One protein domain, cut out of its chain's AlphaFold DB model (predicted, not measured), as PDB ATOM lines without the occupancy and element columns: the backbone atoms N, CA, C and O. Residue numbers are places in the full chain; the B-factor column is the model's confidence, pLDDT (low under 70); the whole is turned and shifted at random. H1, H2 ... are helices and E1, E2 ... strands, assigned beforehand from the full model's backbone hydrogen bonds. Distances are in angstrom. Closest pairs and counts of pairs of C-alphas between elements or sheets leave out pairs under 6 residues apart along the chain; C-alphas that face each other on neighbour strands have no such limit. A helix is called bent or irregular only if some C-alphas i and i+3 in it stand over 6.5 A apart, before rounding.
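What this domain is: This is residues 2 to 54 of the 188 residues of an uncharacterized protein of Microthlaspi erraticum (UniProt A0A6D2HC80). What is the shape? A long kinked helix, H1, leads into a small antiparallel two-stranded hairpin, E1 and E2, at one end; residues 2 to 12 fold back into H1, and residues 8 to 15 stick out. What is printed? The printed part has 53 residues with one named helix and two named strands, in the order H1, E1, E2, mixed in class. Is it compact? It is only just loose, close to extended, with radius of gyration of the C-alphas 14.7 A and spans of 43 by 23 by 18 A.

Where its parts are: Where is the helix? H1, residues 13 to 32, is 29.9 A long from C-alpha 13 at (323.178, 363.793, 139.036). Where are the strands? E1 is residues 35 to 39, 12.2 A; E2 is residues 44 to 48, 12.0 A, ending at C-alpha 48 (305.796, 341.741, 154.788).

How they stand to each other: Is H1 even? It is irregular, C-alphas 14 and 17 being 7.0 A apart, with a kink of 40 degrees near residue 20; 11 of 16 O i to N i+4 pairs are within hydrogen-bond range. How do the strands pair? Hairpin E1 and E2 is antiparallel at 141 degrees, with N 37 and O 46 2.8 A apart, within hydrogen-bond range. How near is H1? The closest C-alphas of H1 and E2, Leu 30 and Leu 48, are 7.1 A apart.

The domain as a whole: How large? The farthest C-alphas, Asn 14 and Lys 43, are 43.6 A apart. Any cut or weak place? The printed part has no cut, both links are tight, and pLDDT is under 70 at residues 2 to 4 and 7.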
ATOM      1  N   LEU A   2     306.875 350.948 147.432       60.94
ATOM      2  CA  LEU A   2     308.206 350.955 146.795       60.94
ATOM      3  C   LEU A   2     308.267 351.933 145.612       60.94
ATOM      4  O   LEU A   2     307.602 351.758 144.590       60.94
ATOM      5  N   THR A   3     309.025 353.002 145.822       64.62
ATOM      6  CA  THR A   3     308.992 354.222 145.028       64.62
ATOM      7  C   THR A   3     309.579 353.982 143.645       64.62
ATOM      8  O   THR A   3     310.712 353.523 143.495       64.62
ATOM      9  N   LEU A   4     308.804 354.305 142.609       67.31
ATOM     10  CA  LEU A   4     309.256 354.257 141.224       67.31
ATOM     11  C   LEU A   4     309.777 355.636 140.819       67.31
ATOM     12  O   LEU A   4     308.997 356.562 140.598       67.31
ATOM     13  N   LEU A   5     311.098 355.767 140.688       70.12
ATOM     14  CA  LEU A   5     311.703 356.955 140.100       70.12
ATOM     15  C   LEU A   5     311.771 356.797 138.578       70.12
ATOM     16  O   LEU A   5     312.563 356.004 138.071       70.12
ATOM     17  N   ILE A   6     310.975 357.577 137.848       70.94
ATOM     18  CA  ILE A   6     311.090 357.691 136.390       70.94
ATOM     19  C   ILE A   6     311.936 358.933 136.099       70.94
ATOM     20  O   ILE A   6     311.434 360.052 136.244       70.94
ATOM     21  N   PRO A   7     313.224 358.788 135.738       64.44
ATOM     22  CA  PRO A   7     314.035 359.942 135.396       64.44
ATOM     23  C   PRO A   7     313.463 360.608 134.142       64.44
ATOM     24  O   PRO A   7     313.196 359.953 133.133       64.44
ATOM     25  N   GLY A   8     313.276 361.925 134.212       70.25
ATOM     26  CA  GLY A   8     312.992 362.737 133.035       70.25
ATOM     27  C   GLY A   8     314.205 362.813 132.091       70.25
ATOM     28  O   GLY A   8     315.243 362.199 132.343       70.25
ATOM     29  N   PRO A   9     314.134 363.622 131.021       72.94
ATOM     30  CA  PRO A   9     315.235 363.787 130.063       72.94
ATOM     31  C   PRO A   9     316.541 364.318 130.685       72.94
ATOM     32  O   PRO A   9     317.599 364.262 130.059       72.94
ATOM     33  N   HIS A  10     316.489 364.821 131.921       74.19
ATOM     34  CA  HIS A  10     317.645 365.284 132.675       74.19
ATOM     35  C   HIS A  10     317.972 364.327 133.822       74.19
ATOM     36  O   HIS A  10     317.128 364.027 134.665       74.19
ATOM     37  N   GLN A  11     319.227 363.876 133.872       71.06
ATOM     38  CA  GLN A  11     319.720 363.055 134.972       71.06
ATOM     39  C   GLN A  11     319.822 363.909 136.250       71.06
ATOM     40  O   GLN A  11     320.424 364.983 136.200       71.06
ATOM     41  N   PRO A  12     319.323 363.430 137.406       74.00
ATOM     42  CA  PRO A  12     319.362 364.184 138.666       74.00
ATOM     43  C   PRO A  12     320.790 364.432 139.183       74.00
ATOM     44  O   PRO A  12     321.021 365.348 139.977       74.00
ATOM     45  N   GLY A  13     321.764 363.649 138.702       79.88
ATOM     46  CA  GLY A  13     323.178 363.793 139.036       79.88
ATOM     47  C   GLY A  13     323.401 363.645 140.536       79.88
ATOM     48  O   GLY A  13     323.039 362.623 141.114       79.88
ATOM     49  N   ASN A  14     323.960 364.686 141.154       77.12
ATOM     50  CA  ASN A  14     324.174 364.737 142.599       77.12
ATOM     51  C   ASN A  14     322.870 364.828 143.400       77.12
ATOM     52  O   ASN A  14     322.874 364.428 144.549       77.12
ATOM     53  N   SER A  15     321.773 365.290 142.791       80.44
ATOM     54  CA  SER A  15     320.466 365.431 143.457       80.44
ATOM     55  C   SER A  15     319.722 364.100 143.599       80.44
ATOM     56  O   SER A  15     318.536 364.091 143.915       80.44
ATOM     57  N   ILE A  16     320.361 362.972 143.262       83.06
ATOM     58  CA  ILE A  16     319.749 361.641 143.361       83.06
ATOM     59  C   ILE A  16     319.382 361.294 144.810       83.06
ATOM     60  O   ILE A  16     318.448 360.533 145.027       83.06
ATOM     61  N   ASP A  17     320.085 361.873 145.784       83.00
ATOM     62  CA  ASP A  17     319.830 361.738 147.217       83.00
ATOM     63  C   ASP A  17     318.400 362.156 147.591       83.00
ATOM     64  O   ASP A  17     317.698 361.382 148.236       83.00
ATOM     65  N   VAL A  18     317.933 363.303 147.087       83.81
ATOM     66  CA  VAL A  18     316.567 363.818 147.312       83.81
ATOM     67  C   VAL A  18     315.507 362.842 146.796       83.81
ATOM     68  O   VAL A  18     314.455 362.653 147.396       83.81
ATOM     69  N   TYR A  19     315.785 362.188 145.671       83.12
ATOM     70  CA  TYR A  19     314.855 361.237 145.066       83.12
ATOM     71  C   TYR A  19     314.851 359.870 145.753       83.12
ATOM     72  O   TYR A  19     313.872 359.134 145.642       83.12
ATOM     73  N   LEU A  20     315.944 359.510 146.428       87.00
ATOM     74  CA  LEU A  20     316.071 358.250 147.155       87.00
ATOM     75  C   LEU A  20     315.563 358.342 148.593       87.00
ATOM     76  O   LEU A  20     315.321 357.301 149.197       87.00
ATOM     77  N   GLU A  21     315.377 359.541 149.137       87.25
ATOM     78  CA  GLU A  21     314.900 359.744 150.507       87.25
ATOM     79  C   GLU A  21     313.588 358.986 150.811       87.25
ATOM     80  O   GLU A  21     313.597 358.184 151.749       87.25
ATOM     81  N   PRO A  22     312.519 359.068 149.987       89.75
ATOM     82  CA  PRO A  22     311.298 358.295 150.235       89.75
ATOM     83  C   PRO A  22     311.510 356.776 150.140       89.75
ATOM     84  O   PRO A  22     310.868 356.004 150.847       89.75
ATOM     85  N   LEU A  23     312.427 356.324 149.273       89.75
ATOM     86  CA  LEU A  23     312.768 354.904 149.157       89.75
ATOM     87  C   LEU A  23     313.473 354.406 150.422       89.75
ATOM     88  O   LEU A  23     313.208 353.298 150.882       89.75
ATOM     89  N   ILE A  24     314.379 355.209 150.978       89.88
ATOM     90  CA  ILE A  24     315.088 354.887 152.218       89.88
ATOM     91  C   ILE A  24     314.096 354.816 153.384       89.88
ATOM     92  O   ILE A  24     314.176 353.887 154.187       89.88
ATOM     93  N   GLU A  25     313.150 355.751 153.460       92.00
ATOM     94  CA  GLU A  25     312.087 355.742 154.468       92.00
ATOM     95  C   GLU A  25     311.220 354.478 154.371       92.00
ATOM     96  O   GLU A  25     311.069 353.760 155.362       92.00
ATOM     97  N   ASP A  26     310.757 354.132 153.167       92.62
ATOM     98  CA  ASP A  26     309.998 352.904 152.912       92.62
ATOM     99  C   ASP A  26     310.779 351.639 153.304       92.62
ATOM    100  O   ASP A  26     310.225 350.726 153.917       92.62
ATOM    101  N   LEU A  27     312.071 351.562 152.961       93.44
ATOM    102  CA  LEU A  27     312.920 350.418 153.306       93.44
ATOM    103  C   LEU A  27     313.121 350.295 154.822       93.44
ATOM    104  O   LEU A  27     313.086 349.185 155.357       93.44
ATOM    105  N   ASN A  28     313.296 351.417 155.522       94.31
ATOM    106  CA  ASN A  28     313.409 351.437 156.979       94.31
ATOM    107  C   ASN A  28     312.101 351.000 157.650       94.31
ATOM    108  O   ASN A  28     312.135 350.199 158.589       94.31
ATOM    109  N   HIS A  29     310.956 351.477 157.157       94.56
ATOM    110  CA  HIS A  29     309.637 351.062 157.637       94.56
ATOM    111  C   HIS A  29     309.410 349.564 157.413       94.56
ATOM    112  O   HIS A  29     309.075 348.843 158.353       94.56
ATOM    113  N   LEU A  30     309.692 349.056 156.208       95.38
ATOM    114  CA  LEU A  30     309.555 347.634 155.876       95.38
ATOM    115  C   LEU A  30     310.464 346.731 156.721       95.38
ATOM    116  O   LEU A  30     310.074 345.613 157.055       95.38
ATOM    117  N   TRP A  31     311.667 347.181 157.077       95.94
ATOM    118  CA  TRP A  31     312.580 346.398 157.910       95.94
ATOM    119  C   TRP A  31     312.153 346.373 159.386       95.94
ATOM    120  O   TRP A  31     312.043 345.305 160.007       95.94
ATOM    121  N   ASN A  32     311.879 347.549 159.953       96.25
ATOM    122  CA  ASN A  32     311.595 347.700 161.379       96.25
ATOM    123  C   ASN A  32     310.174 347.234 161.719       96.25
ATOM    124  O   ASN A  32     309.993 346.344 162.559       96.25
ATOM    125  N   ASN A  33     309.181 347.765 161.010       96.06
ATOM    126  CA  ASN A  33     307.762 347.576 161.295       96.06
ATOM    127  C   ASN A  33     307.166 346.493 160.385       96.06
ATOM    128  O   ASN A  33     306.503 345.575 160.869       96.06
ATOM    129  N   GLY A  34     307.484 346.547 159.090       95.00
ATOM    130  CA  GLY A  34     306.819 345.759 158.054       95.00
ATOM    131  C   GLY A  34     305.457 346.337 157.666       95.00
ATOM    132  O   GLY A  34     304.956 347.260 158.302       95.00
ATOM    133  N   GLU A  35     304.851 345.777 156.619       95.00
ATOM    134  CA  GLU A  35     303.559 346.230 156.087       95.00
ATOM    135  C   GLU A  35     302.576 345.062 155.956       95.00
ATOM    136  O   GLU A  35     302.955 343.966 155.528       95.00
ATOM    137  N   VAL A  36     301.306 345.272 156.310       96.44
ATOM    138  CA  VAL A  36     300.285 344.221 156.175       96.44
ATOM    139  C   VAL A  36     299.977 344.023 154.695       96.44
ATOM    140  O   VAL A  36     299.441 344.902 154.029       96.44
ATOM    141  N   THR A  37     300.317 342.846 154.176       95.81
ATOM    142  CA  THR A  37     300.179 342.502 152.760       95.81
ATOM    143  C   THR A  37     299.293 341.273 152.607       95.81
ATOM    144  O   THR A  37     299.355 340.341 153.408       95.81
ATOM    145  N   TYR A  38     298.444 341.275 151.583       96.94
ATOM    146  CA  TYR A  38     297.599 340.135 151.239       96.94
ATOM    147  C   TYR A  38     298.328 339.207 150.260       96.94
ATOM    148  O   TYR A  38     298.754 339.651 149.194       96.94
ATOM    149  N   ASP A  39     298.453 337.925 150.606       97.00
ATOM    150  CA  ASP A  39     298.951 336.892 149.697       97.00
ATOM    151  C   ASP A  39     297.791 336.289 148.892       97.00
ATOM    152  O   ASP A  39     296.872 335.670 149.435       97.00
ATOM    153  N   ALA A  40     297.845 336.450 147.568       96.94
ATOM    154  CA  ALA A  40     296.844 335.917 146.653       96.94
ATOM    155  C   ALA A  40     296.848 334.379 146.584       96.94
ATOM    156  O   ALA A  40     295.810 333.792 146.270       96.94
ATOM    157  N   PHE A  41     297.984 333.732 146.867       96.69
ATOM    158  CA  PHE A  41     298.104 332.277 146.826       96.69
ATOM    159  C   PHE A  41     297.512 331.630 148.082       96.69
ATOM    160  O   PHE A  41     296.627 330.781 147.971       96.69
ATOM    161  N   SER A  42     297.937 332.060 149.276       96.25
ATOM    162  CA  SER A  42     297.393 331.550 150.542       96.25
ATOM    163  C   SER A  42     296.005 332.100 150.891       96.25
ATOM    164  O   SER A  42     295.329 331.541 151.755       96.25
ATOM    165  N   LYS A  43     295.578 333.194 150.240       97.12
ATOM    166  CA  LYS A  43     294.367 333.967 150.565       97.12
ATOM    167  C   LYS A  43     294.348 334.482 152.009       97.12
ATOM    168  O   LYS A  43     293.287 334.576 152.626       97.12
ATOM    169  N   SER A  44     295.514 334.812 152.557       97.31
ATOM    170  CA  SER A  44     295.667 335.332 153.919       97.31
ATOM    171  C   SER A  44     296.486 336.617 153.936       97.31
ATOM    172  O   SER A  44     297.247 336.908 153.015       97.31
ATOM    173  N   THR A  45     296.358 337.397 155.006       97.31
ATOM    174  CA  THR A  45     297.243 338.536 155.258       97.31
ATOM    175  C   THR A  45     298.468 338.095 156.052       97.31
ATOM    176  O   THR A  45     298.401 337.189 156.882       97.31
ATOM    177  N   PHE A  46     299.604 338.729 155.787       96.44
ATOM    178  CA  PHE A  46     300.840 338.545 156.540       96.44
ATOM    179  C   PHE A  46     301.596 339.873 156.630       96.44
ATOM    180  O   PHE A  46     301.353 340.798 155.855       96.44
ATOM    181  N   THR A  47     302.517 339.983 157.583       97.31
ATOM    182  CA  THR A  47     303.394 341.154 157.692       97.31
ATOM    183  C   THR A  47     304.604 340.964 156.786       97.31
ATOM    184  O   THR A  47     305.476 340.138 157.064       97.31
ATOM    185  N   LEU A  48     304.666 341.731 155.701       95.56
ATOM    186  CA  LEU A  48     305.796 341.741 154.788       95.56
ATOM    187  C   LEU A  48     306.920 342.593 155.375       95.56
ATOM    188  O   LEU A  48     306.751 343.790 155.602       95.56
ATOM    189  N   LYS A  49     308.086 341.975 155.561       95.81
ATOM    190  CA  LYS A  49     309.344 342.677 155.814       95.81
ATOM    191  C   LYS A  49     310.256 342.555 154.605       95.81
ATOM    192  O   LYS A  49     310.323 341.496 153.985       95.81
ATOM    193  N   ALA A  50     310.967 343.629 154.284       92.38
ATOM    194  CA  ALA A  50     311.885 343.670 153.154       92.38
ATOM    195  C   ALA A  50     313.217 344.301 153.560       92.38
ATOM    196  O   ALA A  50     313.275 345.131 154.464       92.38
ATOM    197  N   MET A  51     314.284 343.910 152.866       93.00
ATOM    198  CA  MET A  51     315.602 344.522 152.993       93.00
ATOM    199  C   MET A  51     316.256 344.670 151.622       93.00
ATOM    200  O   MET A  51     316.080 343.822 150.745       93.00
ATOM    201  N   LEU A  52     317.039 345.733 151.446       89.69
ATOM    202  CA  LEU A  52     317.834 345.941 150.241       89.69
ATOM    203  C   LEU A  52     319.152 345.168 150.349       89.69
ATOM    204  O   LEU A  52     319.958 345.441 151.236       89.69
ATOM    205  N   LEU A  53     319.381 344.222 149.436       87.81
ATOM    206  CA  LEU A  53     320.593 343.395 149.437       87.81
ATOM    207  C   LEU A  53     321.703 343.970 148.542       87.81
ATOM    208  O   LEU A  53     322.843 344.109 148.982       87.81
ATOM    209  N   TRP A  54     321.380 344.323 147.295       86.81
ATOM    210  CA  TRP A  54     322.308 344.968 146.362       86.81
ATOM    211  C   TRP A  54     321.569 345.847 145.352       86.81
ATOM    212  O   TRP A  54     320.401 345.616 145.039       86.81
TER     213      TRP A  54